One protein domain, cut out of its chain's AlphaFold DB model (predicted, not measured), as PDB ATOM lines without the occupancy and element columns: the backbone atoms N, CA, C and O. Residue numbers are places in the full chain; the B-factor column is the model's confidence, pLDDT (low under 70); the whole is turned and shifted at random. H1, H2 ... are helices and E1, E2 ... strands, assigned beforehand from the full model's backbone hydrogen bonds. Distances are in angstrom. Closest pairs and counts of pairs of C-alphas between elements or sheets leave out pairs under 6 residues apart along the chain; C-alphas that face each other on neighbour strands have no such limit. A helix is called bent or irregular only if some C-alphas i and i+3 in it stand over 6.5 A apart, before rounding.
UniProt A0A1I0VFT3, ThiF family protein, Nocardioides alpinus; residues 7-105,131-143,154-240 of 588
ATOM      1  N   PHE A   7      65.340  74.138 150.619       89.00
ATOM      2  CA  PHE A   7      65.386  74.363 152.068       89.00
ATOM      3  C   PHE A   7      65.581  73.087 152.894       89.00
ATOM      4  O   PHE A   7      66.307  73.128 153.882       89.00
ATOM      5  N   SER A   8      65.011  71.949 152.489       82.94
ATOM      6  CA  SER A   8      65.222  70.675 153.197       82.94
ATOM      7  C   SER A   8      66.711  70.355 153.375       82.94
ATOM      8  O   SER A   8      67.138  69.974 154.460       82.94
ATOM      9  N   ARG A   9      67.534  70.645 152.360       82.44
ATOM     10  CA  ARG A   9      68.991  70.447 152.415       82.44
ATOM     11  C   ARG A   9      69.702  71.456 153.298       82.44
ATOM     12  O   ARG A   9      70.709  71.125 153.916       82.44
ATOM     13  N   VAL A  10      69.190  72.680 153.356       83.44
ATOM     14  CA  VAL A  10      69.680  73.704 154.285       83.44
ATOM     15  C   VAL A  10      69.370  73.295 155.727       83.44
ATOM     16  O   VAL A  10      70.226  73.433 156.596       83.44
ATOM     17  N   ALA A  11      68.183  72.742 155.984       85.44
ATOM     18  CA  ALA A  11      67.808  72.245 157.301       85.44
ATOM     19  C   ALA A  11      68.695  71.068 157.739       85.44
ATOM     20  O   ALA A  11      69.211  71.082 158.857       85.44
ATOM     21  N   ASP A  12      68.960  70.109 156.846       79.19
ATOM     22  CA  ASP A  12      69.877  68.994 157.118       79.19
ATOM     23  C   ASP A  12      71.308  69.471 157.414       79.19
ATOM     24  O   ASP A  12      71.965  68.944 158.312       79.19
ATOM     25  N   ALA A  13      71.779  70.501 156.703       78.00
ATOM     26  CA  ALA A  13      73.074  71.141 156.945       78.00
ATOM     27  C   ALA A  13      73.151  71.831 158.319       78.00
ATOM     28  O   ALA A  13      74.195  71.822 158.973       78.00
ATOM     29  N   LEU A  14      72.048  72.443 158.763       82.50
ATOM     30  CA  LEU A  14      71.990  73.224 159.999       82.50
ATOM     31  C   LEU A  14      71.719  72.399 161.248       82.50
ATOM     32  O   LEU A  14      72.110  72.809 162.345       82.50
ATOM     33  N   ARG A  15      71.064  71.249 161.114       82.31
ATOM     34  CA  ARG A  15      70.673  70.417 162.253       82.31
ATOM     35  C   ARG A  15      71.846  70.015 163.163       82.31
ATOM     36  O   ARG A  15      71.703  70.187 164.367       82.31
ATOM     37  N   PRO A  16      73.022  69.581 162.670       74.94
ATOM     38  CA  PRO A  16      74.152  69.234 163.542       74.94
ATOM     39  C   PRO A  16      74.747  70.431 164.292       74.94
ATOM     40  O   PRO A  16      75.480  70.254 165.261       74.94
ATOM     41  N   VAL A  17      74.492  71.643 163.796       77.88
ATOM     42  CA  VAL A  17      75.045  72.892 164.327       77.88
ATOM     43  C   VAL A  17      74.102  73.530 165.342       77.88
ATOM     44  O   VAL A  17      74.559  74.074 166.342       77.88
ATOM     45  N   THR A  18      72.801  73.487 165.062       79.50
ATOM     46  CA  THR A  18      71.770  74.215 165.815       79.50
ATOM     47  C   THR A  18      70.909  73.306 166.690       79.50
ATOM     48  O   THR A  18      70.274  73.798 167.614       79.50
ATOM     49  N   ASP A  19      70.870  72.003 166.395       80.94
ATOM     50  CA  ASP A  19      69.960  71.017 166.997       80.94
ATOM     51  C   ASP A  19      68.466  71.391 166.876       80.94
ATOM     52  O   ASP A  19      67.623  70.972 167.667       80.94
ATOM     53  N   VAL A  20      68.112  72.198 165.864       82.75
ATOM     54  CA  VAL A  20      66.735  72.650 165.621       82.75
ATOM     55  C   VAL A  20      66.036  71.750 164.602       82.75
ATOM     56  O   VAL A  20      66.584  71.428 163.545       82.75
ATOM     57  N   ASP A  21      64.793  71.372 164.904       86.00
ATOM     58  CA  ASP A  21      63.918  70.645 163.980       86.00
ATOM     59  C   ASP A  21      63.594  71.481 162.721       86.00
ATOM     60  O   ASP A  21      63.342  72.685 162.846       86.00
ATOM     61  N   PRO A  22      63.533  70.887 161.511       86.25
ATOM     62  CA  PRO A  22      63.270  71.626 160.275       86.25
ATOM     63  C   PRO A  22      62.020  72.518 160.293       86.25
ATOM     64  O   PRO A  22      62.054  73.611 159.724       86.25
ATOM     65  N   ALA A  23      60.928  72.110 160.951       87.56
ATOM     66  CA  ALA A  23      59.709  72.918 161.020       87.56
ATOM     67  C   ALA A  23      59.884  74.140 161.937       87.56
ATOM     68  O   ALA A  23      59.430  75.242 161.620       87.56
ATOM     69  N   VAL A  24      60.594  73.963 163.054       90.25
ATOM     70  CA  VAL A  24      60.934  75.056 163.978       90.25
ATOM     71  C   VAL A  24      61.912  76.025 163.315       90.25
ATOM     72  O   VAL A  24      61.732  77.240 163.400       90.25
ATOM     73  N   LEU A  25      62.901  75.500 162.589       90.31
ATOM     74  CA  LEU A  25      63.857  76.288 161.817       90.31
ATOM     75  C   LEU A  25      63.152  77.132 160.748       90.31
ATOM     76  O   LEU A  25      63.432  78.324 160.628       90.31
ATOM     77  N   ALA A  26      62.213  76.538 160.007       92.00
ATOM     78  CA  ALA A  26      61.407  77.236 159.011       92.00
ATOM     79  C   ALA A  26      60.604  78.395 159.624       92.00
ATOM     80  O   ALA A  26      60.605  79.507 159.086       92.00
ATOM     81  N   SER A  27      59.960  78.156 160.773       92.12
ATOM     82  CA  SER A  27      59.228  79.193 161.509       92.12
ATOM     83  C   SER A  27      60.159  80.317 161.961       92.12
ATOM     84  O   SER A  27      59.869  81.481 161.703       92.12
ATOM     85  N   LYS A  28      61.306  79.983 162.568       92.88
ATOM     86  CA  LYS A  28      62.294  80.971 163.023       92.88
ATOM     87  C   LYS A  28      62.788  81.841 161.868       92.88
ATOM     88  O   LYS A  28      62.814  83.058 161.997       92.88
ATOM     89  N   LEU A  29      63.178  81.236 160.744       93.75
ATOM     90  CA  LEU A  29      63.691  81.973 159.586       93.75
ATOM     91  C   LEU A  29      62.636  82.882 158.949       93.75
ATOM     92  O   LEU A  29      62.993  83.933 158.428       93.75
ATOM     93  N   SER A  30      61.355  82.516 159.021       92.31
ATOM     94  CA  SER A  30      60.252  83.360 158.539       92.31
ATOM     95  C   SER A  30      60.104  84.658 159.345       92.31
ATOM     96  O   SER A  30      59.669  85.667 158.796       92.31
ATOM     97  N   ASP A  31      60.529  84.652 160.613       91.81
ATOM     98  CA  ASP A  31      60.565  85.828 161.489       91.81
ATOM     99  C   ASP A  31      61.896  86.600 161.403       91.81
ATOM    100  O   ASP A  31      62.084  87.601 162.103       91.81
ATOM    101  N   VAL A  32      62.847  86.146 160.575       93.56
ATOM    102  CA  VAL A  32      64.145  86.798 160.378       93.56
ATOM    103  C   VAL A  32      64.106  87.688 159.143       93.56
ATOM    104  O   VAL A  32      63.714  87.274 158.056       93.56
ATOM    105  N   THR A  33      64.579  88.921 159.300       94.12
ATOM    106  CA  THR A  33      64.868  89.831 158.189       94.12
ATOM    107  C   THR A  33      66.347  90.177 158.212       94.12
ATOM    108  O   THR A  33      66.858  90.665 159.224       94.12
ATOM    109  N   VAL A  34      67.041  89.912 157.106       95.50
ATOM    110  CA  VAL A  34      68.440  90.315 156.943       95.50
ATOM    111  C   VAL A  34      68.522  91.609 156.146       95.50
ATOM    112  O   VAL A  34      67.865  91.754 155.118       95.50
ATOM    113  N   GLU A  35      69.326  92.550 156.627       95.44
ATOM    114  CA  GLU A  35      69.591  93.819 155.952       95.44
ATOM    115  C   GLU A  35      70.985  93.781 155.319       95.44
ATOM    116  O   GLU A  35      71.971  93.479 155.996       95.44
ATOM    117  N   LEU A  36      71.082  94.114 154.036       94.94
ATOM    118  CA  LEU A  36      72.338  94.292 153.319       94.94
ATOM    119  C   LEU A  36      72.519  95.771 152.980       94.94
ATOM    120  O   LEU A  36      71.817  96.310 152.127       94.94
ATOM    121  N   HIS A  37      73.476  96.411 153.642       92.31
ATOM    122  CA  HIS A  37      73.804  97.822 153.464       92.31
ATOM    123  C   HIS A  37      74.960  97.964 152.480       92.31
ATOM    124  O   HIS A  37      76.078  97.500 152.731       92.31
ATOM    125  N   LEU A  38      74.663  98.595 151.346       88.56
ATOM    126  CA  LEU A  38      75.595  98.824 150.252       88.56
ATOM    127  C   LEU A  38      76.248 100.210 150.383       88.56
ATOM    128  O   LEU A  38      75.581 101.166 150.783       88.56
ATOM    129  N   PRO A  39      77.532 100.355 150.018       79.25
ATOM    130  CA  PRO A  39      78.187 101.659 150.014       79.25
ATOM    131  C   PRO A  39      77.649 102.540 148.873       79.25
ATOM    132  O   PRO A  39      77.375 102.039 147.780       79.25
ATOM    133  N   ASP A  40      77.549 103.862 149.083       67.00
ATOM    134  CA  ASP A  40      77.087 104.790 148.029       67.00
ATOM    135  C   ASP A  40      78.122 104.939 146.899       67.00
ATOM    136  O   ASP A  40      77.774 105.268 145.765       67.00
ATOM    137  N   MET A  41      79.400 104.689 147.201       59.97
ATOM    138  CA  MET A  41      80.500 104.716 146.237       59.97
ATOM    139  C   MET A  41      80.781 103.294 145.746       59.97
ATOM    140  O   MET A  41      81.391 102.489 146.447       59.97
ATOM    141  N   THR A  42      80.354 102.986 144.522       56.56
ATOM    142  CA  THR A  42      80.571 101.680 143.866       56.56
ATOM    143  C   THR A  42      81.779 101.674 142.923       56.56
ATOM    144  O   THR A  42      81.906 100.778 142.095       56.56
ATOM    145  N   ASP A  43      82.710 102.626 143.066       50.94
ATOM    146  CA  ASP A  43      83.778 102.902 142.086       50.94
ATOM    147  C   ASP A  43      84.797 101.765 141.863       50.94
ATOM    148  O   ASP A  43      85.689 101.895 141.025       50.94
ATOM    149  N   THR A  44      84.682 100.621 142.551       70.25
ATOM    150  CA  THR A  44      85.511  99.445 142.250       70.25
ATOM    151  C   THR A  44      84.664  98.201 142.002       70.25
ATOM    152  O   THR A  44      83.754  97.875 142.767       70.25
ATOM    153  N   SER A  45      85.013  97.451 140.951       80.31
ATOM    154  CA  SER A  45      84.365  96.172 140.629       80.31
ATOM    155  C   SER A  45      84.421  95.168 141.790       80.31
ATOM    156  O   SER A  45      83.496  94.389 141.964       80.31
ATOM    157  N   ALA A  46      85.448  95.241 142.643       85.88
ATOM    158  CA  ALA A  46      85.624  94.344 143.782       85.88
ATOM    159  C   ALA A  46      84.547  94.518 144.873       85.88
ATOM    160  O   ALA A  46      84.027  93.532 145.390       85.88
ATOM    161  N   VAL A  47      84.170  95.761 145.195       86.50
ATOM    162  CA  VAL A  47      83.092  96.045 146.162       86.50
ATOM    163  C   VAL A  47      81.740  95.594 145.607       86.50
ATOM    164  O   VAL A  47      80.928  95.017 146.333       86.50
ATOM    165  N   ARG A  48      81.512  95.803 144.303       90.81
ATOM    166  CA  ARG A  48      80.341  95.271 143.597       90.81
ATOM    167  C   ARG A  48      80.271  93.743 143.711       90.81
ATOM    168  O   ARG A  48      79.216  93.216 144.054       90.81
ATOM    169  N   ASP A  49      81.377  93.043 143.471       92.19
ATOM    170  CA  ASP A  49      81.430  91.578 143.549       92.19
ATOM    171  C   ASP A  49      81.179  91.070 144.980       92.19
ATOM    172  O   ASP A  49      80.468  90.081 145.163       92.19
ATOM    173  N   ALA A  50      81.667  91.780 146.007       94.31
ATOM    174  CA  ALA A  50      81.345  91.484 147.406       94.31
ATOM    175  C   ALA A  50      79.845  91.618 147.706       94.31
ATOM    176  O   ALA A  50      79.268  90.753 148.364       94.31
ATOM    177  N   ALA A  51      79.202  92.681 147.211       94.94
ATOM    178  CA  ALA A  51      77.769  92.900 147.387       94.94
ATOM    179  C   ALA A  51      76.928  91.809 146.712       94.94
ATOM    180  O   ALA A  51      76.006  91.270 147.327       94.94
ATOM    181  N   LEU A  52      77.278  91.439 145.477       96.44
ATOM    182  CA  LEU A  52      76.627  90.342 144.760       96.44
ATOM    183  C   LEU A  52      76.836  89.003 145.473       96.44
ATOM    184  O   LEU A  52      75.884  88.241 145.621       96.44
ATOM    185  N   MET A  53      78.047  88.734 145.970       97.75
ATOM    186  CA  MET A  53      78.342  87.537 146.760       97.75
ATOM    187  C   MET A  53      77.520  87.494 148.054       97.75
ATOM    188  O   MET A  53      76.904  86.473 148.350       97.75
ATOM    189  N   ALA A  54      77.443  88.596 148.802       98.00
ATOM    190  CA  ALA A  54      76.630  88.666 150.014       98.00
ATOM    191  C   ALA A  54      75.145  88.417 149.713       98.00
ATOM    192  O   ALA A  54      74.536  87.555 150.341       98.00
ATOM    193  N   GLY A  55      74.577  89.096 148.711       97.56
ATOM    194  CA  GLY A  55      73.192  88.873 148.282       97.56
ATOM    195  C   GLY A  55      72.920  87.427 147.864       97.56
ATOM    196  O   GLY A  55      71.923  86.838 148.280       97.56
ATOM    197  N   ASN A  56      73.849  86.828 147.114       97.44
ATOM    198  CA  ASN A  56      73.785  85.433 146.688       97.44
ATOM    199  C   ASN A  56      73.750  84.469 147.882       97.44
ATOM    200  O   ASN A  56      72.870  83.614 147.970       97.44
ATOM    201  N   LEU A  57      74.674  84.627 148.831       97.69
ATOM    202  CA  LEU A  57      74.755  83.776 150.016       97.69
ATOM    203  C   LEU A  57      73.540  83.948 150.940       97.69
ATOM    204  O   LEU A  57      73.029  82.954 151.458       97.69
ATOM    205  N   LEU A  58      73.062  85.183 151.130       97.38
ATOM    206  CA  LEU A  58      71.902  85.478 151.976       97.38
ATOM    207  C   LEU A  58      70.619  84.853 151.412       97.38
ATOM    208  O   LEU A  58      69.864  84.238 152.167       97.38
ATOM    209  N   ALA A  59      70.411  84.921 150.094       96.19
ATOM    210  CA  ALA A  59      69.225  84.374 149.435       96.19
ATOM    211  C   ALA A  59      69.091  82.842 149.548       96.19
ATOM    212  O   ALA A  59      67.991  82.307 149.406       96.19
ATOM    213  N   ARG A  60      70.187  82.123 149.837       94.62
ATOM    214  CA  ARG A  60      70.189  80.655 150.009       94.62
ATOM    215  C   ARG A  60      69.698  80.192 151.381       94.62
ATOM    216  O   ARG A  60      69.458  79.000 151.552       94.62
ATOM    217  N   LEU A  61      69.565  81.094 152.353       93.94
ATOM    218  CA  LEU A  61      69.159  80.749 153.719       93.94
ATOM    219  C   LEU A  61      67.978  81.586 154.212       93.94
ATOM    220  O   LEU A  61      67.076  81.050 154.851       93.94
ATOM    221  N   TYR A  62      67.978  82.887 153.931       95.50
ATOM    222  CA  TYR A  62      67.015  83.813 154.511       95.50
ATOM    223  C   TYR A  62      65.857  84.087 153.542       95.50
ATOM    224  O   TYR A  62      66.095  84.459 152.392       95.50
ATOM    225  N   PRO A  63      64.596  83.932 153.987       94.81
ATOM    226  CA  PRO A  63      63.427  84.145 153.137       94.81
ATOM    227  C   PRO A  63      63.109  85.626 152.895       94.81
ATOM    228  O   PRO A  63      62.326  85.918 151.993       94.81
ATOM    229  N   THR A  64      63.700  86.549 153.663       95.81
ATOM    230  CA  THR A  64      63.473  87.998 153.550       95.81
ATOM    231  C   THR A  64      64.802  88.750 153.578       95.81
ATOM    232  O   THR A  64      65.544  88.650 154.556       95.81
ATOM    233  N   LEU A  65      65.074  89.525 152.527       95.81
ATOM    234  CA  LEU A  65      66.266  90.353 152.357       95.81
ATOM    235  C   LEU A  65      65.862  91.802 152.058       95.81
ATOM    236  O   LEU A  65      65.186  92.085 151.067       95.81
ATOM    237  N   GLU A  66      66.324  92.725 152.896       95.00
ATOM    238  CA  GLU A  66      66.249  94.161 152.635       95.00
ATOM    239  C   GLU A  66      67.594  94.662 152.107       95.00
ATOM    240  O   GLU A  66      68.631  94.430 152.726       95.00
ATOM    241  N   VAL A  67      67.591  95.371 150.980       93.25
ATOM    242  CA  VAL A  67      68.794  95.966 150.389       93.25
ATOM    243  C   VAL A  67      68.738  97.477 150.584       93.25
ATOM    244  O   VAL A  67      67.880  98.145 150.012       93.25
ATOM    245  N   HIS A  68      69.660  98.004 151.386       90.06
ATOM    246  CA  HIS A  68      69.771  99.424 151.717       90.06
ATOM    247  C   HIS A  68      70.872 100.056 150.865       90.06
ATOM    248  O   HIS A  68      72.016  99.598 150.893       90.06
ATOM    249  N   ALA A  69      70.539 101.078 150.077       85.50
ATOM    250  CA  ALA A  69      71.484 101.722 149.162       85.50
ATOM    251  C   ALA A  69      71.107 103.180 148.849       85.50
ATOM    252  O   ALA A  69      70.013 103.646 149.168       85.50
ATOM    253  N   ALA A  70      71.996 103.905 148.165       79.19
ATOM    254  CA  ALA A  70      71.663 105.201 147.577       79.19
ATOM    255  C   ALA A  70      70.451 105.111 146.613       79.19
ATOM    256  O   ALA A  70      70.273 104.084 145.942       79.19
ATOM    257  N   PRO A  71      69.647 106.189 146.473       74.44
ATOM    258  CA  PRO A  71      68.518 106.224 145.545       74.44
ATOM    259  C   PRO A  71      68.917 105.835 144.114       74.44
ATOM    260  O   PRO A  71      69.966 106.244 143.616       74.44
ATOM    261  N   ALA A  72      68.064 105.054 143.445       74.88
ATOM    262  CA  ALA A  72      68.260 104.551 142.078       74.88
ATOM    263  C   ALA A  72      69.507 103.663 141.841       74.88
ATOM    264  O   ALA A  72      69.852 103.394 140.681       74.88
ATOM    265  N   SER A  73      70.147 103.148 142.901       83.06
ATOM    266  CA  SER A  73      71.314 102.257 142.813       83.06
ATOM    267  C   SER A  73      71.082 101.088 141.846       83.06
ATOM    268  O   SER A  73      70.158 100.284 142.008       83.06
ATOM    269  N   SER A  74      71.918 100.985 140.805       86.94
ATOM    270  CA  SER A  74      71.907  99.830 139.899       86.94
ATOM    271  C   SER A  74      72.362  98.567 140.618       86.94
ATOM    272  O   SER A  74      71.764  97.515 140.424       86.94
ATOM    273  N   LEU A  75      73.335  98.686 141.525       89.38
ATOM    274  CA  LEU A  75      73.839  97.565 142.307       89.38
ATOM    275  C   LEU A  75      72.757  96.947 143.199       89.38
ATOM    276  O   LEU A  75      72.657  95.727 143.268       89.38
ATOM    277  N   ALA A  76      71.909  97.763 143.835       90.62
ATOM    278  CA  ALA A  76      70.795  97.243 144.630       90.62
ATOM    279  C   ALA A  76      69.832  96.400 143.777       90.62
ATOM    280  O   ALA A  76      69.413  95.320 144.189       90.62
ATOM    281  N   ARG A  77      69.544  96.856 142.548       91.44
ATOM    282  CA  ARG A  77      68.720  96.118 141.579       91.44
ATOM    283  C   ARG A  77      69.401  94.842 141.088       91.44
ATOM    284  O   ARG A  77      68.733  93.827 140.948       91.44
ATOM    285  N   GLU A  78      70.709  94.873 140.855       93.94
ATOM    286  CA  GLU A  78      71.485  93.691 140.461       93.94
ATOM    287  C   GLU A  78      71.510  92.629 141.570       93.94
ATOM    288  O   GLU A  78      71.281  91.454 141.297       93.94
ATOM    289  N   VAL A  79      71.714  93.042 142.826       95.44
ATOM    290  CA  VAL A  79      71.633  92.161 144.000       95.44
ATOM    291  C   VAL A  79      70.235  91.556 144.132       95.44
ATOM    292  O   VAL A  79      70.111  90.346 144.315       95.44
ATOM    293  N   ALA A  80      69.185  92.372 144.010       94.62
ATOM    294  CA  ALA A  80      67.800  91.914 144.080       94.62
ATOM    295  C   ALA A  80      67.470  90.902 142.969       94.62
ATOM    296  O   ALA A  80      66.893  89.848 143.241       94.62
ATOM    297  N   ALA A  81      67.886  91.185 141.731       95.00
ATOM    298  CA  ALA A  81      67.699  90.285 140.599       95.00
ATOM    299  C   ALA A  81      68.418  88.944 140.822       95.00
ATOM    300  O   ALA A  81      67.803  87.893 140.666       95.00
ATOM    301  N   LEU A  82      69.681  88.972 141.263       95.69
ATOM    302  CA  LEU A  82      70.445  87.764 141.584       95.69
ATOM    303  C   LEU A  82      69.804  86.960 142.725       95.69
ATOM    304  O   LEU A  82      69.705  85.739 142.654       95.69
ATOM    305  N   ALA A  83      69.328  87.628 143.776       95.81
ATOM    306  CA  ALA A  83      68.645  86.954 144.875       95.81
ATOM    307  C   ALA A  83      67.377  86.220 144.399       95.81
ATOM    308  O   ALA A  83      67.110  85.109 144.860       95.81
ATOM    309  N   LYS A  84      66.632  86.792 143.440       95.00
ATOM    310  CA  LYS A  84      65.444  86.157 142.842       95.00
ATOM    311  C   LYS A  84      65.755  84.933 141.993       95.00
ATOM    312  O   LYS A  84      64.952  84.006 142.002       95.00
ATOM    313  N   THR A  85      66.886  84.891 141.286       94.12
ATOM    314  CA  THR A  85      67.243  83.683 140.516       94.12
ATOM    315  C   THR A  85      67.579  82.506 141.435       94.12
ATOM    316  O   THR A  85      67.325  81.351 141.093       94.12
ATOM    317  N   ILE A  86      68.098  82.795 142.630       92.94
ATOM    318  CA  ILE A  86      68.468  81.800 143.644       92.94
ATOM    319  C   ILE A  86      67.250  81.332 144.446       92.94
ATOM    320  O   ILE A  86      67.049  80.131 144.632       92.94
ATOM    321  N   ASN A  87      66.448  82.278 144.937       94.12
ATOM    322  CA  ASN A  87      65.219  82.017 145.673       94.12
ATOM    323  C   ASN A  87      64.072  82.829 145.042       94.12
ATOM    324  O   ASN A  87      63.853  83.982 145.422       94.12
ATOM    325  N   PRO A  88      63.309  82.239 144.104       92.75
ATOM    326  CA  PRO A  88      62.188  82.917 143.452       92.75
ATOM    327  C   PRO A  88      61.152  83.465 144.440       92.75
ATOM    328  O   PRO A  88      60.564  84.526 144.208       92.75
ATOM    329  N   ASP A  89      60.994  82.813 145.593       93.38
ATOM    330  CA  ASP A  89      60.028  83.182 146.623       93.38
ATOM    331  C   ASP A  89      60.561  84.196 147.644       93.38
ATOM    332  O   ASP A  89      59.809  84.602 148.535       93.38
ATOM    333  N   ILE A  90      61.812  84.660 147.520       94.81
ATOM    334  CA  ILE A  90      62.408  85.595 148.482       94.81
ATOM    335  C   ILE A  90      61.600  86.896 148.586       94.81
ATOM    336  O   ILE A  90      61.176  87.482 147.583       94.81
ATOM    337  N   GLY A  91      61.350  87.336 149.815       95.12
ATOM    338  CA  GLY A  91      60.847  88.669 150.116       95.12
ATOM    339  C   GLY A  91      61.954  89.688 149.924       95.12
ATOM    340  O   GLY A  91      62.938  89.653 150.655       95.12
ATOM    341  N   LEU A  92      61.801  90.569 148.939       93.56
ATOM    342  CA  LEU A  92      62.769  91.622 148.652       93.56
ATOM    343  C   LEU A  92      62.167  92.986 148.906       93.56
ATOM    344  O   LEU A  92      61.048  93.268 148.482       93.56
ATOM    345  N   ILE A  93      62.951  93.824 149.569       91.06
ATOM    346  CA  ILE A  93      62.631  95.225 149.807       91.06
ATOM    347  C   ILE A  93      63.885  96.023 149.473       91.06
ATOM    348  O   ILE A  93      64.950  95.752 150.027       91.06
ATOM    349  N   ILE A  94      63.775  96.988 148.565       88.75
ATOM    350  CA  ILE A  94      64.848  97.951 148.314       88.75
ATOM    351  C   ILE A  94      64.502  99.210 149.101       88.75
ATOM    352  O   ILE A  94      63.421  99.776 148.935       88.75
ATOM    353  N   VAL A  95      65.410  99.614 149.983       83.69
ATOM    354  CA  VAL A  95      65.261 100.791 150.838       83.69
ATOM    355  C   VAL A  95      66.293 101.819 150.406       83.69
ATOM    356  O   VAL A  95      67.495 101.542 150.384       83.69
ATOM    357  N   ASP A  96      65.823 103.006 150.037       77.38
ATOM    358  CA  ASP A  96      66.700 104.114 149.683       77.38
ATOM    359  C   ASP A  96      67.043 105.015 150.886       77.38
ATOM    360  O   ASP A  96      66.455 104.918 151.965       77.38
ATOM    361  N   ALA A  97      67.987 105.938 150.681       61.41
ATOM    362  CA  ALA A  97      68.416 106.928 151.675       61.41
ATOM    363  C   ALA A  97      67.294 107.844 152.213       61.41
ATOM    364  O   ALA A  97      67.439 108.442 153.280       61.41
ATOM    365  N   SER A  98      66.179 107.977 151.491       59.28
ATOM    366  CA  SER A  98      64.991 108.720 151.934       59.28
ATOM    367  C   SER A  98      64.090 107.906 152.867       59.28
ATOM    368  O   SER A  98      63.122 108.451 153.401       59.28
ATOM    369  N   GLY A  99      64.397 106.623 153.083       57.06
ATOM    370  CA  GLY A  99      63.540 105.691 153.808       57.06
ATOM    371  C   GLY A  99      62.290 105.300 153.017       57.06
ATOM    372  O   GLY A  99      61.365 104.721 153.590       57.06
ATOM    373  N   THR A 100      62.235 105.622 151.721       56.31
ATOM    374  CA  THR A 100      61.180 105.151 150.828       56.31
ATOM    375  C   THR A 100      61.507 103.723 150.414       56.31
ATOM    376  O   THR A 100      62.551 103.437 149.831       56.31
ATOM    377  N   ALA A 101      60.625 102.801 150.793       57.62
ATOM    378  CA  ALA A 101      60.683 101.422 150.343       57.62
ATOM    379  C   ALA A 101      59.989 101.334 148.982       57.62
ATOM    380  O   ALA A 101      58.763 101.464 148.909       57.62
ATOM    381  N   ASP A 102      60.758 101.092 147.925       56.94
ATOM    382  CA  ASP A 102      60.198 100.695 146.638       56.94
ATOM    383  C   ASP A 102      59.844  99.208 146.738       56.94
ATOM    384  O   ASP A 102      60.681  98.313 146.587       56.94
ATOM    385  N   VAL A 103      58.584  98.938 147.077       48.47
ATOM    386  CA  VAL A 103      58.018  97.590 147.090       48.47
ATOM    387  C   VAL A 103      57.321  97.381 145.755       48.47
ATOM    388  O   VAL A 103      56.137  97.659 145.674       48.47
ATOM    389  N   GLU A 104      58.046  96.944 144.719       44.47
ATOM    390  CA  GLU A 104      57.503  96.166 143.588       44.47
ATOM    391  C   GLU A 104      58.575  95.901 142.516       44.47
ATOM    392  O   GLU A 104      59.059  96.801 141.836       44.47
ATOM    393  N   PHE A 105      58.915  94.622 142.338       41.03
ATOM    394  CA  PHE A 105      59.413  94.079 141.075       41.03
ATOM    395  C   PHE A 105      58.242  93.279 140.488       41.03
ATOM    396  O   PHE A 105      58.084  92.098 140.797       41.03
ATOM    397  N   THR A 131      63.266  89.096 164.223       88.31
ATOM    398  CA  THR A 131      64.716  89.243 164.402       88.31
ATOM    399  C   THR A 131      65.326  89.931 163.188       88.31
ATOM    400  O   THR A 131      65.300  89.394 162.086       88.31
ATOM    401  N   ARG A 132      65.924  91.107 163.395       92.75
ATOM    402  CA  ARG A 132      66.661  91.840 162.356       92.75
ATOM    403  C   ARG A 132      68.168  91.781 162.605       92.75
ATOM    404  O   ARG A 132      68.599  91.975 163.745       92.75
ATOM    405  N   VAL A 133      68.946  91.502 161.558       93.94
ATOM    406  CA  VAL A 133      70.422  91.451 161.561       93.94
ATOM    407  C   VAL A 133      70.933  92.137 160.297       93.94
ATOM    408  O   VAL A 133      70.402  91.887 159.218       93.94
ATOM    409  N   ALA A 134      71.958  92.979 160.417       95.06
ATOM    410  CA  ALA A 134      72.483  93.780 159.315       95.06
ATOM    411  C   ALA A 134      73.934  93.420 158.974       95.06
ATOM    412  O   ALA A 134      74.758  93.232 159.871       95.06
ATOM    413  N   LEU A 135      74.246  93.388 157.680       95.44
ATOM    414  CA  LEU A 135      75.601  93.361 157.136       95.44
ATOM    415  C   LEU A 135      75.876  94.656 156.387       95.44
ATOM    416  O   LEU A 135      75.134  95.023 155.478       95.44
ATOM    417  N   VAL A 136      76.967  95.319 156.754       92.50
ATOM    418  CA  VAL A 136      77.415  96.572 156.146       92.50
ATOM    419  C   VAL A 136      78.712  96.319 155.394       92.50
ATOM    420  O   VAL A 136      79.724  95.970 156.004       92.50
ATOM    421  N   ILE A 137      78.684  96.496 154.073       89.69
ATOM    422  CA  ILE A 137      79.854  96.315 153.203       89.69
ATOM    423  C   ILE A 137      80.537  97.661 152.974       89.69
ATOM    424  O   ILE A 137      79.893  98.642 152.612       89.69
ATOM    425  N   GLY A 138      81.859  97.698 153.142       81.12
ATOM    426  CA  GLY A 138      82.652  98.906 152.907       81.12
ATOM    427  C   GLY A 138      82.479  99.964 153.983       81.12
ATOM    428  O   GLY A 138      82.598 101.157 153.712       81.12
ATOM    429  N   TRP A 139      82.207  99.528 155.212       67.62
ATOM    430  CA  TRP A 139      82.111 100.429 156.347       67.62
ATOM    431  C   TRP A 139      83.449 101.117 156.637       67.62
ATOM    432  O   TRP A 139      84.484 100.460 156.777       67.62
ATOM    433  N   ARG A 140      83.395 102.442 156.801       61.12
ATOM    434  CA  ARG A 140      84.448 103.253 157.414       61.12
ATOM    435  C   ARG A 140      83.888 103.900 158.673       61.12
ATOM    436  O   ARG A 140      82.893 104.622 158.605       61.12
ATOM    437  N   ALA A 141      84.510 103.625 159.816       46.09
ATOM    438  CA  ALA A 141      84.209 104.352 161.041       46.09
ATOM    439  C   ALA A 141      84.634 105.817 160.850       46.09
ATOM    440  O   ALA A 141      85.766 106.077 160.460       46.09
ATOM    441  N   GLN A 142      83.734 106.767 161.101       42.84
ATOM    442  CA  GLN A 142      84.107 108.173 161.250       42.84
ATOM    443  C   GLN A 142      84.268 108.474 162.735       42.84
ATOM    444  O   GLN A 142      83.320 108.250 163.496       42.84
ATOM    445  N   VAL A 143      85.412 109.019 163.158       39.28
ATOM    446  CA  VAL A 143      85.460 109.760 164.418       39.28
ATOM    447  C   VAL A 143      85.098 111.210 164.111       39.28
ATOM    448  O   VAL A 143      85.491 111.796 163.106       39.28
ATOM    449  N   GLY A 154      73.653 105.264 152.400       47.66
ATOM    450  CA  GLY A 154      72.352 105.932 152.304       47.66
ATOM    451  C   GLY A 154      71.479 105.896 153.569       47.66
ATOM    452  O   GLY A 154      70.829 106.894 153.872       47.66
ATOM    453  N   VAL A 155      71.504 104.806 154.351       55.28
ATOM    454  CA  VAL A 155      70.734 104.648 155.599       55.28
ATOM    455  C   VAL A 155      71.588 103.935 156.661       55.28
ATOM    456  O   VAL A 155      72.110 102.863 156.376       55.28
ATOM    457  N   PRO A 156      71.752 104.465 157.890       62.84
ATOM    458  CA  PRO A 156      72.418 103.725 158.960       62.84
ATOM    459  C   PRO A 156      71.540 102.554 159.437       62.84
ATOM    460  O   PRO A 156      70.328 102.744 159.603       62.84
ATOM    461  N   PRO A 157      72.121 101.372 159.724       67.25
ATOM    462  CA  PRO A 157      71.362 100.203 160.162       67.25
ATOM    463  C   PRO A 157      70.549 100.509 161.424       67.25
ATOM    464  O   PRO A 157      71.075 101.013 162.416       67.25
ATOM    465  N   GLN A 158      69.255 100.182 161.395       66.69
ATOM    466  CA  GLN A 158      68.314 100.411 162.501       66.69
ATOM    467  C   GLN A 158      68.138  99.141 163.353       66.69
ATOM    468  O   GLN A 158      67.029  98.776 163.742       66.69
ATOM    469  N   VAL A 159      69.241  98.443 163.634       70.56
ATOM    470  CA  VAL A 159      69.267  97.206 164.429       70.56
ATOM    471  C   VAL A 159      70.192  97.351 165.644       70.56
ATOM    472  O   VAL A 159      71.103  98.182 165.625       70.56
ATOM    473  N   PRO A 160      69.995  96.564 166.724       72.88
ATOM    474  CA  PRO A 160      70.905  96.574 167.867       72.88
ATOM    475  C   PRO A 160      72.356  96.345 167.425       72.88
ATOM    476  O   PRO A 160      72.610  95.477 166.594       72.88
ATOM    477  N   SER A 161      73.316  97.063 168.013       65.88
ATOM    478  CA  SER A 161      74.726  97.036 167.582       65.88
ATOM    479  C   SER A 161      75.352  95.634 167.567       65.88
ATOM    480  O   SER A 161      76.128  95.322 166.672       65.88
ATOM    481  N   GLY A 162      74.968  94.750 168.495       67.94
ATOM    482  CA  GLY A 162      75.407  93.344 168.515       67.94
ATOM    483  C   GLY A 162      74.878  92.482 167.358       67.94
ATOM    484  O   GLY A 162      75.320  91.348 167.193       67.94
ATOM    485  N   ARG A 163      73.950  93.016 166.558       85.56
ATOM    486  CA  ARG A 163      73.358  92.408 165.358       85.56
ATOM    487  C   ARG A 163      73.736  93.153 164.075       85.56
ATOM    488  O   ARG A 163      73.166  92.872 163.026       85.56
ATOM    489  N   VAL A 164      74.690  94.080 164.155       91.94
ATOM    490  CA  VAL A 164      75.360  94.645 162.983       91.94
ATOM    491  C   VAL A 164      76.695  93.928 162.806       91.94
ATOM    492  O   VAL A 164      77.435  93.710 163.771       91.94
ATOM    493  N   VAL A 165      76.991  93.548 161.572       93.38
ATOM    494  CA  VAL A 165      78.284  93.023 161.146       93.38
ATOM    495  C   VAL A 165      78.847  93.990 160.121       93.38
ATOM    496  O   VAL A 165      78.234  94.214 159.079       93.38
ATOM    497  N   HIS A 166      80.008  94.564 160.405       92.00
ATOM    498  CA  HIS A 166      80.685  95.428 159.445       92.00
ATOM    499  C   HIS A 166      81.813  94.666 158.775       92.00
ATOM    500  O   HIS A 166      82.594  94.012 159.464       92.00
ATOM    501  N   VAL A 167      81.925  94.768 157.454       92.38
ATOM    502  CA  VAL A 167      83.022  94.154 156.705       92.38
ATOM    503  C   VAL A 167      83.681  95.145 155.760       92.38
ATOM    504  O   VAL A 167      83.029  96.015 155.177       92.38
ATOM    505  N   ASN A 168      84.990  95.005 155.601       89.62
ATOM    506  CA  ASN A 168      85.796  95.821 154.700       89.62
ATOM    507  C   ASN A 168      86.980  94.984 154.179       89.62
ATOM    508  O   ASN A 168      87.220  93.865 154.646       89.62
ATOM    509  N   ALA A 169      87.704  95.497 153.191       87.06
ATOM    510  CA  ALA A 169      88.922  94.883 152.694       87.06
ATOM    511  C   ALA A 169      89.957  95.933 152.285       87.06
ATOM    512  O   ALA A 169      89.646  96.930 151.634       87.06
ATOM    513  N   SER A 170      91.215  95.661 152.624       83.12
ATOM    514  CA  SER A 170      92.369  96.481 152.257       83.12
ATOM    515  C   SER A 170      93.518  95.565 151.860       83.12
ATOM    516  O   SER A 170      93.855  94.643 152.604       83.12
ATOM    517  N   GLY A 171      94.059  95.771 150.655       82.62
ATOM    518  CA  GLY A 171      95.009  94.842 150.049       82.62
ATOM    519  C   GLY A 171      94.463  93.408 150.021       82.62
ATOM    520  O   GLY A 171      93.364  93.152 149.525       82.62
ATOM    521  N   TRP A 172      95.207  92.460 150.570       86.19
ATOM    522  CA  TRP A 172      94.821  91.051 150.671       86.19
ATOM    523  C   TRP A 172      94.091  90.709 151.974       86.19
ATOM    524  O   TRP A 172      93.817  89.539 152.234       86.19
ATOM    525  N   VAL A 173      93.747  91.696 152.800       87.25
ATOM    526  CA  VAL A 173      93.144  91.472 154.116       87.25
ATOM    527  C   VAL A 173      91.654  91.788 154.096       87.25
ATOM    528  O   VAL A 173      91.253  92.916 153.820       87.25
ATOM    529  N   ALA A 174      90.840  90.798 154.458       90.62
ATOM    530  CA  ALA A 174      89.434  90.969 154.808       90.62
ATOM    531  C   ALA A 174      89.309  91.314 156.299       90.62
ATOM    532  O   ALA A 174      90.004  90.727 157.134       90.62
ATOM    533  N   THR A 175      88.423  92.239 156.655       90.00
ATOM    534  CA  THR A 175      88.187  92.647 158.044       90.00
ATOM    535  C   THR A 175      86.718  92.521 158.427       90.00
ATOM    536  O   THR A 175      85.824  92.673 157.595       90.00
ATOM    537  N   VAL A 176      86.484  92.230 159.706       90.94
ATOM    538  CA  VAL A 176      85.172  92.168 160.355       90.94
ATOM    539  C   VAL A 176      85.216  93.077 161.583       90.94
ATOM    540  O   VAL A 176      86.174  92.999 162.346       90.94
ATOM    541  N   ASP A 177      84.212  93.938 161.760       88.75
ATOM    542  CA  ASP A 177      84.025  94.892 162.873       88.75
ATOM    543  C   ASP A 177      85.246  95.750 163.243       88.75
ATOM    544  O   ASP A 177      85.347  96.260 164.360       88.75
ATOM    545  N   HIS A 178      86.191  95.914 162.323       77.81
ATOM    546  CA  HIS A 178      87.403  96.679 162.573       77.81
ATOM    547  C   HIS A 178      87.157  98.154 162.246       77.81
ATOM    548  O   HIS A 178      86.759  98.479 161.127       77.81
ATOM    549  N   ALA A 179      87.421  99.049 163.200       63.72
ATOM    550  CA  ALA A 179      87.484 100.484 162.930       63.72
ATOM    551  C   ALA A 179      88.801 100.801 162.198       63.72
ATOM    552  O   ALA A 179      89.848 100.279 162.580       63.72
ATOM    553  N   GLU A 180      88.772 101.606 161.134       55.91
ATOM    554  CA  GLU A 180      90.013 102.142 160.555       55.91
ATOM    555  C   GLU A 180      90.652 103.102 161.579       55.91
ATOM    556  O   GLU A 180      89.959 103.917 162.186       55.91
ATOM    557  N   ASP A 181      91.957 102.962 161.822       50.28
ATOM    558  CA  ASP A 181      92.710 103.820 162.744       50.28
ATOM    559  C   ASP A 181      93.052 105.136 162.019       50.28
ATOM    560  O   ASP A 181      93.811 105.132 161.049       50.28
ATOM    561  N   GLU A 182      92.477 106.262 162.460       43.38
ATOM    562  CA  GLU A 182      92.643 107.593 161.838       43.38
ATOM    563  C   GLU A 182      94.099 108.087 161.823       43.38
ATOM    564  O   GLU A 182      94.439 109.025 161.104       43.38
ATOM    565  N   SER A 183      94.973 107.462 162.616       44.78
ATOM    566  CA  SER A 183      96.374 107.858 162.770       44.78
ATOM    567  C   SER A 183      97.267 107.529 161.565       44.78
ATOM    568  O   SER A 183      98.428 107.947 161.530       44.78
ATOM    569  N   VAL A 184      96.756 106.807 160.561       46.69
ATOM    570  CA  VAL A 184      97.508 106.461 159.351       46.69
ATOM    571  C   VAL A 184      97.236 107.494 158.250       46.69
ATOM    572  O   VAL A 184      96.290 107.375 157.484       46.69
ATOM    573  N   GLU A 185      98.124 108.487 158.117       39.97
ATOM    574  CA  GLU A 185      98.126 109.503 157.038       39.97
ATOM    575  C   GLU A 185      98.275 108.924 155.606       39.97
ATOM    576  O   GLU A 185      98.299 109.672 154.625       39.97
ATOM    577  N   ALA A 186      98.398 107.603 155.444       48.59
ATOM    578  CA  ALA A 186      98.509 106.964 154.136       48.59
ATOM    579  C   ALA A 186      97.121 106.720 153.527       48.59
ATOM    580  O   ALA A 186      96.241 106.162 154.178       48.59
ATOM    581  N   SER A 187      96.933 107.082 152.251       50.59
ATOM    582  CA  SER A 187      95.731 106.690 151.504       50.59
ATOM    583  C   SER A 187      95.510 105.173 151.630       50.59
ATOM    584  O   SER A 187      96.445 104.415 151.358       50.59
ATOM    585  N   PRO A 188      94.312 104.712 152.032       60.47
ATOM    586  CA  PRO A 188      94.071 103.297 152.282       60.47
ATOM    587  C   PRO A 188      94.299 102.482 151.006       60.47
ATOM    588  O   PRO A 188      93.773 102.819 149.941       60.47
ATOM    589  N   VAL A 189      95.085 101.405 151.113       68.56
ATOM    590  CA  VAL A 189      95.332 100.473 150.006       68.56
ATOM    591  C   VAL A 189      93.999  99.820 149.627       68.56
ATOM    592  O   VAL A 189      93.383  99.193 150.499       68.56
ATOM    593  N   PRO A 190      93.529  99.939 148.370       78.19
ATOM    594  CA  PRO A 190      92.283  99.311 147.948       78.19
ATOM    595  C   PRO A 190      92.307  97.797 148.184       78.19
ATOM    596  O   PRO A 190      93.308  97.133 147.916       78.19
ATOM    597  N   GLY A 191      91.202  97.242 148.681       83.56
ATOM    598  CA  GLY A 191      91.029  95.796 148.801       83.56
ATOM    599  C   GLY A 191      91.080  95.094 147.443       83.56
ATOM    600  O   GLY A 191      90.489  95.549 146.462       83.56
ATOM    601  N   THR A 192      91.763  93.955 147.395       87.00
ATOM    602  CA  THR A 192      91.764  93.048 146.243       87.00
ATOM    603  C   THR A 192      90.381  92.413 146.054       87.00
ATOM    604  O   THR A 192      89.646  92.249 147.033       87.00
ATOM    605  N   PRO A 193      90.012  92.000 144.823       90.69
ATOM    606  CA  PRO A 193      88.762  91.275 144.579       90.69
ATOM    607  C   PRO A 193      88.590  90.060 145.498       90.69
ATOM    608  O   PRO A 193      87.520  89.851 146.065       90.69
ATOM    609  N   LEU A 194      89.671  89.310 145.722       91.38
ATOM    610  CA  LEU A 194      89.661  88.142 146.593       91.38
ATOM    611  C   LEU A 194      89.364  88.486 148.059       91.38
ATOM    612  O   LEU A 194      88.536  87.827 148.686       91.38
ATOM    613  N   ALA A 195      90.001  89.529 148.602       91.94
ATOM    614  CA  ALA A 195      89.755  89.970 149.973       91.94
ATOM    615  C   ALA A 195      88.315  90.473 150.162       91.94
ATOM    616  O   ALA A 195      87.692  90.188 151.180       91.94
ATOM    617  N   TRP A 196      87.754  91.152 149.160       93.69
ATOM    618  CA  TRP A 196      86.360  91.597 149.155       93.69
ATOM    619  C   TRP A 196      85.356  90.433 149.126       93.69
ATOM    620  O   TRP A 196      84.396  90.428 149.901       93.69
ATOM    621  N   LEU A 197      85.599  89.413 148.299       96.38
ATOM    622  CA  LEU A 197      84.796  88.185 148.283       96.38
ATOM    623  C   LEU A 197      84.863  87.446 149.630       96.38
ATOM    624  O   LEU A 197      83.831  87.034 150.169       96.38
ATOM    625  N   ALA A 198      86.059  87.325 150.212       96.25
ATOM    626  CA  ALA A 198      86.245  86.721 151.528       96.25
ATOM    627  C   ALA A 198      85.557  87.523 152.643       96.25
ATOM    628  O   ALA A 198      84.921  86.926 153.511       96.25
ATOM    629  N   ALA A 199      85.619  88.857 152.598       95.31
ATOM    630  CA  ALA A 199      84.930  89.739 153.538       95.31
ATOM    631  C   ALA A 199      83.409  89.518 153.510       95.31
ATOM    632  O   ALA A 199      82.793  89.386 154.566       95.31
ATOM    633  N   ALA A 200      82.806  89.382 152.322       97.19
ATOM    634  CA  ALA A 200      81.387  89.054 152.190       97.19
ATOM    635  C   ALA A 200      81.042  87.690 152.817       97.19
ATOM    636  O   ALA A 200      80.096  87.593 153.600       97.19
ATOM    637  N   ALA A 201      81.825  86.642 152.530       97.88
ATOM    638  CA  ALA A 201      81.590  85.310 153.093       97.88
ATOM    639  C   ALA A 201      81.750  85.272 154.626       97.88
ATOM    640  O   ALA A 201      80.922  84.672 155.314       97.88
ATOM    641  N   LEU A 202      82.769  85.948 155.168       96.50
ATOM    642  CA  LEU A 202      82.965  86.108 156.612       96.50
ATOM    643  C   LEU A 202      81.800  86.868 157.254       96.50
ATOM    644  O   LEU A 202      81.270  86.429 158.273       96.50
ATOM    645  N   GLY A 203      81.367  87.969 156.634       96.19
ATOM    646  CA  GLY A 203      80.251  88.778 157.114       96.19
ATOM    647  C   GLY A 203      78.956  87.979 157.230       96.19
ATOM    648  O   GLY A 203      78.294  88.016 158.266       96.19
ATOM    649  N   VAL A 204      78.630  87.183 156.207       97.44
ATOM    650  CA  VAL A 204      77.460  86.292 156.231       97.44
ATOM    651  C   VAL A 204      77.593  85.206 157.310       97.44
ATOM    652  O   VAL A 204      76.605  84.881 157.969       97.44
ATOM    653  N   GLY A 205      78.796  84.673 157.549       95.38
ATOM    654  CA  GLY A 205      79.047  83.737 158.653       95.38
ATOM    655  C   GLY A 205      78.810  84.358 160.038       95.38
ATOM    656  O   GLY A 205      78.169  83.757 160.902       95.38
ATOM    657  N   GLU A 206      79.238  85.600 160.246       95.38
ATOM    658  CA  GLU A 206      78.987  86.329 161.494       95.38
ATOM    659  C   GLU A 206      77.511  86.708 161.668       95.38
ATOM    660  O   GLU A 206      76.983  86.626 162.780       95.38
ATOM    661  N   MET A 207      76.804  87.043 160.581       95.12
ATOM    662  CA  MET A 207      75.347  87.220 160.617       95.12
ATOM    663  C   MET A 207      74.645  85.929 161.024       95.12
ATOM    664  O   MET A 207      73.737  85.963 161.853       95.12
ATOM    665  N   PHE A 208      75.077  84.788 160.482       95.12
ATOM    666  CA  PHE A 208      74.559  83.483 160.877       95.12
ATOM    667  C   PHE A 208      74.715  83.271 162.389       95.12
ATOM    668  O   PHE A 208      73.735  82.961 163.069       95.12
ATOM    669  N   ARG A 209      75.901  83.549 162.945       94.06
ATOM    670  CA  ARG A 209      76.142  83.468 164.395       94.06
ATOM    671  C   ARG A 209      75.281  84.438 165.211       94.06
ATOM    672  O   ARG A 209      74.980  84.132 166.362       94.06
ATOM    673  N   ALA A 210      74.885  85.583 164.649       93.88
ATOM    674  CA  ALA A 210      73.992  86.544 165.303       93.88
ATOM    675  C   ALA A 210      72.514  86.115 165.255       93.88
ATOM    676  O   ALA A 210      71.791  86.296 166.234       93.88
ATOM    677  N   VAL A 211      72.055  85.533 164.141       93.38
ATOM    678  CA  VAL A 211      70.679  85.020 163.993       93.38
ATOM    679  C   VAL A 211      70.439  83.806 164.895       93.38
ATOM    680  O   VAL A 211      69.380  83.691 165.519       93.38
ATOM    681  N   PHE A 212      71.422  82.910 164.972       92.56
ATOM    682  CA  PHE A 212      71.357  81.668 165.745       92.56
ATOM    683  C   PHE A 212      72.079  81.767 167.091       92.56
ATOM    684  O   PHE A 212      72.583  80.773 167.606       92.56
ATOM    685  N   ALA A 213      72.195  82.976 167.648       91.69
ATOM    686  CA  ALA A 213      73.013  83.194 168.835       91.69
ATOM    687  C   ALA A 213      72.556  82.338 170.031       91.69
ATOM    688  O   ALA A 213      73.392  81.762 170.723       91.69
ATOM    689  N   ASP A 214      71.241  82.199 170.220       90.06
ATOM    690  CA  ASP A 214      70.661  81.425 171.320       90.06
ATOM    691  C   ASP A 214      70.880  79.913 171.130       90.06
ATOM    692  O   ASP A 214      71.255  79.221 172.075       90.06
ATOM    693  N   GLU A 215      70.719  79.404 169.905       89.38
ATOM    694  CA  GLU A 215      70.933  77.990 169.562       89.38
ATOM    695  C   GLU A 215      72.410  77.583 169.628       89.38
ATOM    696  O   GLU A 215      72.748  76.463 170.004       89.38
ATOM    697  N   LEU A 216      73.312  78.502 169.281       88.06
ATOM    698  CA  LEU A 216      74.755  78.271 169.294       88.06
ATOM    699  C   LEU A 216      75.376  78.433 170.692       88.06
ATOM    700  O   LEU A 216      76.561  78.134 170.882       88.06
ATOM    701  N   GLY A 217      74.616  78.923 171.675       87.62
ATOM    702  CA  GLY A 217      75.093  79.174 173.032       87.62
ATOM    703  C   GLY A 217      76.355  80.043 173.042       87.62
ATOM    704  O   GLY A 217      76.384  81.139 172.495       87.62
ATOM    705  N   SER A 218      77.450  79.540 173.620       84.69
ATOM    706  CA  SER A 218      78.721  80.285 173.699       84.69
ATOM    707  C   SER A 218      79.394  80.555 172.348       84.69
ATOM    708  O   SER A 218      80.307  81.378 172.277       84.69
ATOM    709  N   ARG A 219      78.971  79.868 171.280       87.88
ATOM    710  CA  ARG A 219      79.435  80.103 169.904       87.88
ATOM    711  C   ARG A 219      78.635  81.202 169.199       87.88
ATOM    712  O   ARG A 219      79.114  81.760 168.211       87.88
ATOM    713  N   GLY A 220      77.464  81.547 169.730       89.44
ATOM    714  CA  GLY A 220      76.625  82.633 169.246       89.44
ATOM    715  C   GLY A 220      77.320  83.992 169.294       89.44
ATOM    716  O   GLY A 220      78.239  84.234 170.082       89.44
ATOM    717  N   ARG A 221      76.888  84.900 168.420       91.38
ATOM    718  CA  ARG A 221      77.367  86.283 168.386       91.38
ATOM    719  C   ARG A 221      76.355  87.191 169.082       91.38
ATOM    720  O   ARG A 221      75.237  87.357 168.610       91.38
ATOM    721  N   HIS A 222      76.777  87.819 170.180       89.81
ATOM    722  CA  HIS A 222      75.956  88.768 170.950       89.81
ATOM    723  C   HIS A 222      76.502  90.208 170.938       89.81
ATOM    724  O   HIS A 222      75.851  91.126 171.432       89.81
ATOM    725  N   HIS A 223      77.709  90.412 170.411       88.69
ATOM    726  CA  HIS A 223      78.413  91.693 170.336       88.69
ATOM    727  C   HIS A 223      79.377  91.684 169.142       88.69
ATOM    728  O   HIS A 223      79.653  90.620 168.586       88.69
ATOM    729  N   ALA A 224      79.887  92.861 168.767       87.88
ATOM    730  CA  ALA A 224      80.920  92.999 167.744       87.88
ATOM    731  C   ALA A 224      82.190  92.218 168.119       87.88
ATOM    732  O   ALA A 224      82.614  92.239 169.276       87.88
ATOM    733  N   GLN A 225      82.781  91.523 167.150       87.19
ATOM    734  CA  GLN A 225      83.948  90.655 167.333       87.19
ATOM    735  C   GLN A 225      84.995  91.009 166.270       87.19
ATOM    736  O   GLN A 225      85.043  90.353 165.225       87.19
ATOM    737  N   PRO A 226      85.808  92.058 166.512       88.06
ATOM    738  CA  PRO A 226      86.765  92.547 165.534       88.06
ATOM    739  C   PRO A 226      87.777  91.472 165.153       88.06
ATOM    740  O   PRO A 226      88.328  90.766 166.005       88.06
ATOM    741  N   GLY A 227      88.028  91.357 163.855       86.75
ATOM    742  CA  GLY A 227      88.918  90.349 163.310       86.75
ATOM    743  C   GLY A 227      89.393  90.664 161.905       86.75
ATOM    744  O   GLY A 227      88.828  91.491 161.188       86.75
ATOM    745  N   ARG A 228      90.477  89.997 161.519       86.81
ATOM    746  CA  ARG A 228      91.133  90.163 160.224       86.81
ATOM    747  C   ARG A 228      91.541  88.797 159.696       86.81
ATOM    748  O   ARG A 228      92.045  87.977 160.461       86.81
ATOM    749  N   LEU A 229      91.361  88.568 158.403       87.81
ATOM    750  CA  LEU A 229      91.821  87.367 157.717       87.81
ATOM    751  C   LEU A 229      92.605  87.773 156.472       87.81
ATOM    752  O   LEU A 229      92.070  88.444 155.590       87.81
ATOM    753  N   SER A 230      93.866  87.355 156.403       87.19
ATOM    754  CA  SER A 230      94.692  87.569 155.219       87.19
ATOM    755  C   SER A 230      94.489  86.471 154.182       87.19
ATOM    756  O   SER A 230      94.484  85.281 154.508       87.19
ATOM    757  N   MET A 231      94.355  86.892 152.927       87.50
ATOM    758  CA  MET A 231      94.368  86.041 151.743       87.50
ATOM    759  C   MET A 231      95.799  85.752 151.262       87.50
ATOM    760  O   MET A 231      95.992  84.843 150.461       87.50
ATOM    761  N   LEU A 232      96.816  86.478 151.747       81.06
ATOM    762  CA  LEU A 232      98.218  86.111 151.541       81.06
ATOM    763  C   LEU A 232      98.621  85.087 152.606       81.06
ATOM    764  O   LEU A 232      98.531  85.389 153.800       81.06
ATOM    765  N   PRO A 233      99.132  83.902 152.228       64.44
ATOM    766  CA  PRO A 233      99.566  82.885 153.180       64.44
ATOM    767  C   PRO A 233     100.791  83.260 154.042       64.44
ATOM    768  O   PRO A 233     101.506  82.355 154.448       64.44
ATOM    769  N   GLY A 234     101.070  84.537 154.323       53.69
ATOM    770  CA  GLY A 234     102.230  84.987 155.102       53.69
ATOM    771  C   GLY A 234     101.987  86.116 156.106       53.69
ATOM    772  O   GLY A 234     102.813  86.301 157.001       53.69
ATOM    773  N   THR A 235     100.860  86.837 156.054       46.28
ATOM    774  CA  THR A 235     100.606  87.946 156.989       46.28
ATOM    775  C   THR A 235      99.766  87.478 158.186       46.28
ATOM    776  O   THR A 235      98.557  87.301 158.108       46.28
ATOM    777  N   ALA A 236     100.464  87.260 159.308       41.56
ATOM    778  CA  ALA A 236      99.982  86.863 160.638       41.56
ATOM    779  C   ALA A 236      99.221  85.517 160.730       41.56
ATOM    780  O   ALA A 236      98.070  85.369 160.333       41.56
ATOM    781  N   ALA A 237      99.837  84.546 161.419       41.88
ATOM    782  CA  ALA A 237      99.294  83.223 161.781       41.88
ATOM    783  C   ALA A 237      98.065  83.249 162.726       41.88
ATOM    784  O   ALA A 237      97.641  82.224 163.274       41.88
ATOM    785  N   THR A 238      97.504  84.430 162.935       46.94
ATOM    786  CA  THR A 238      96.479  84.743 163.910       46.94
ATOM    787  C   THR A 238      95.569  85.782 163.291       46.94
ATOM    788  O   THR A 238      96.030  86.852 162.896       46.94
ATOM    789  N   ALA A 239      94.274  85.508 163.263       49.97
ATOM    790  CA  ALA A 239      93.316  86.584 163.134       49.97
ATOM    791  C   ALA A 239      93.297  87.322 164.479       49.97
ATOM    792  O   ALA A 239      92.758  86.786 165.442       49.97
ATOM    793  N   VAL A 240      94.001  88.452 164.593       48.38
ATOM    794  CA  VAL A 240      94.186  89.203 165.856       48.38
ATOM    795  C   VAL A 240      93.269  90.429 165.873       48.38
ATOM    796  O   VAL A 240      93.129  91.058 164.825       48.38
TER     797      VAL A 240
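AT A GLANCE: This is residues 7 to 105, 131 to 143 and 154 to 240 of the 588 residues of the protein "ThiF family protein" of Nocardioides alpinus (UniProt A0A1I0VFT3). A twisted sheet of seven strands is covered on one face by three helices, H4, H3 and H5, while H1 and H2 make a corner at one end of the domain, and the long link of residues 177 to 192 reaches out at the other. H3 stands between H4 and H5, and H5, the longest helix, packs on E4, E5 and E6. The printed part has 199 residues, with five named helices and seven named strands in the order H1 H2 E1 H3 E2 H4 E3 E4 E5 E6 H5 E7. The sheet is mixed, in the order E3 E2 E1 E4 E5 E6 E7, and the class is mixed, helices and strands. The whole is compact, with a radius of gyration of the C-alphas of 16.7 A and spans of 52 by 40 by 28 A.

IN THESE COORDINATES: The sheet holds E3, residues 91 to 96, 16.5 A long; E2, residues 64 to 69, 16.5 A; E1, residues 32 to 37, 16.2 A; E4, residues 131 to 137, 20.1 A; E5, residues 164 to 170, 20.2 A; E6, residues 173 to 176, 10.1 A; and E7, residues 227 to 230, 10.3 A. H5, residues 193 to 211, is 27.3 A long and begins with C-alpha 193 at (88.762, 91.275, 144.579). H3, residues 45 to 59, is 21.1 A long, and H4, residues 74 to 86, 18.7 A. H1, residues 7 to 18, is 15.2 A long, with C-alpha 7 at (65.386, 74.363, 152.068); it is only just irregular, with C-alphas 13 and 16 at 7.0 A. H2, residues 22 to 30, is 12.2 A long. The last element, E7, ends with C-alpha 230 at (94.692, 87.569, 155.219).

HOW THE PARTS SIT: E1 and E4 are parallel neighbours, with N 35 and O 133 at 2.9 A, within hydrogen-bond range. E2 and E1 are parallel, with N 36 and O 66 at 2.8 A, and E3 and E2 are parallel, with N 67 and O 93 at 2.8 A. E4 and E5 are parallel, with N 165 and O 134 at 2.8 A. E5 and E6 form an antiparallel hairpin, with N 175 and O 168 at 2.9 A. E6 and E7 are antiparallel, with N 229 and O 174 at 2.8 A. H3, H4 and H5 lie on the same face, making two layers, helices on one face of a sheet. E1, H3, E2 and E2, H4, E3 are strand-helix-strand units, two parallel neighbour strands with a helix between, each with a right-handed crossover. H3 has a height over the sheet of 8.1 A and lies over E1; H4 has a height of 9.6 A and lies over E3 and E2. H5 is on the sheet, its C-alpha of Ala 199 being 4.8 A from that of Ala 174 in E6. H3 touches H5 at a shallow tilt of 30 degrees, the same way; the closest C-alphas are those of Ala 46 and Pro 193, 4.5 A. H3 touches H4 at a steep tilt of 37 degrees, only just steep, the same way; the closest C-alphas are those of Ala 59 and Ala 83, 5.3 A. H4 and H5 are apart. H2 only grazes the sheet, with residues 28 to 30. H1 is not on the sheet and touches H2 about perpendicular, at 82 degrees, the closest C-alphas being those of Ala 11 and Pro 22, 5.5 A. Every O i to N i+4 pair is within hydrogen-bond range in H2, H3, H4 and H5, and 6 of 8 in H1.

THE WHOLE: The two C-alphas farthest apart are those of Ala 23 and Glu 185, 53.2 A. Residues 106 to 130 and 144 to 153 are not printed; the gaps are 24.4 A from C-alpha 105 to C-alpha 131 and 18.3 A from C-alpha 143 to C-alpha 154. The links from E6 to H5 and from H5 to E7 are long. The mean pLDDT of the printed part is 81.7, and 44 residues are under 70, among them residues 97 to 105, 179 to 189 and 233 to 240.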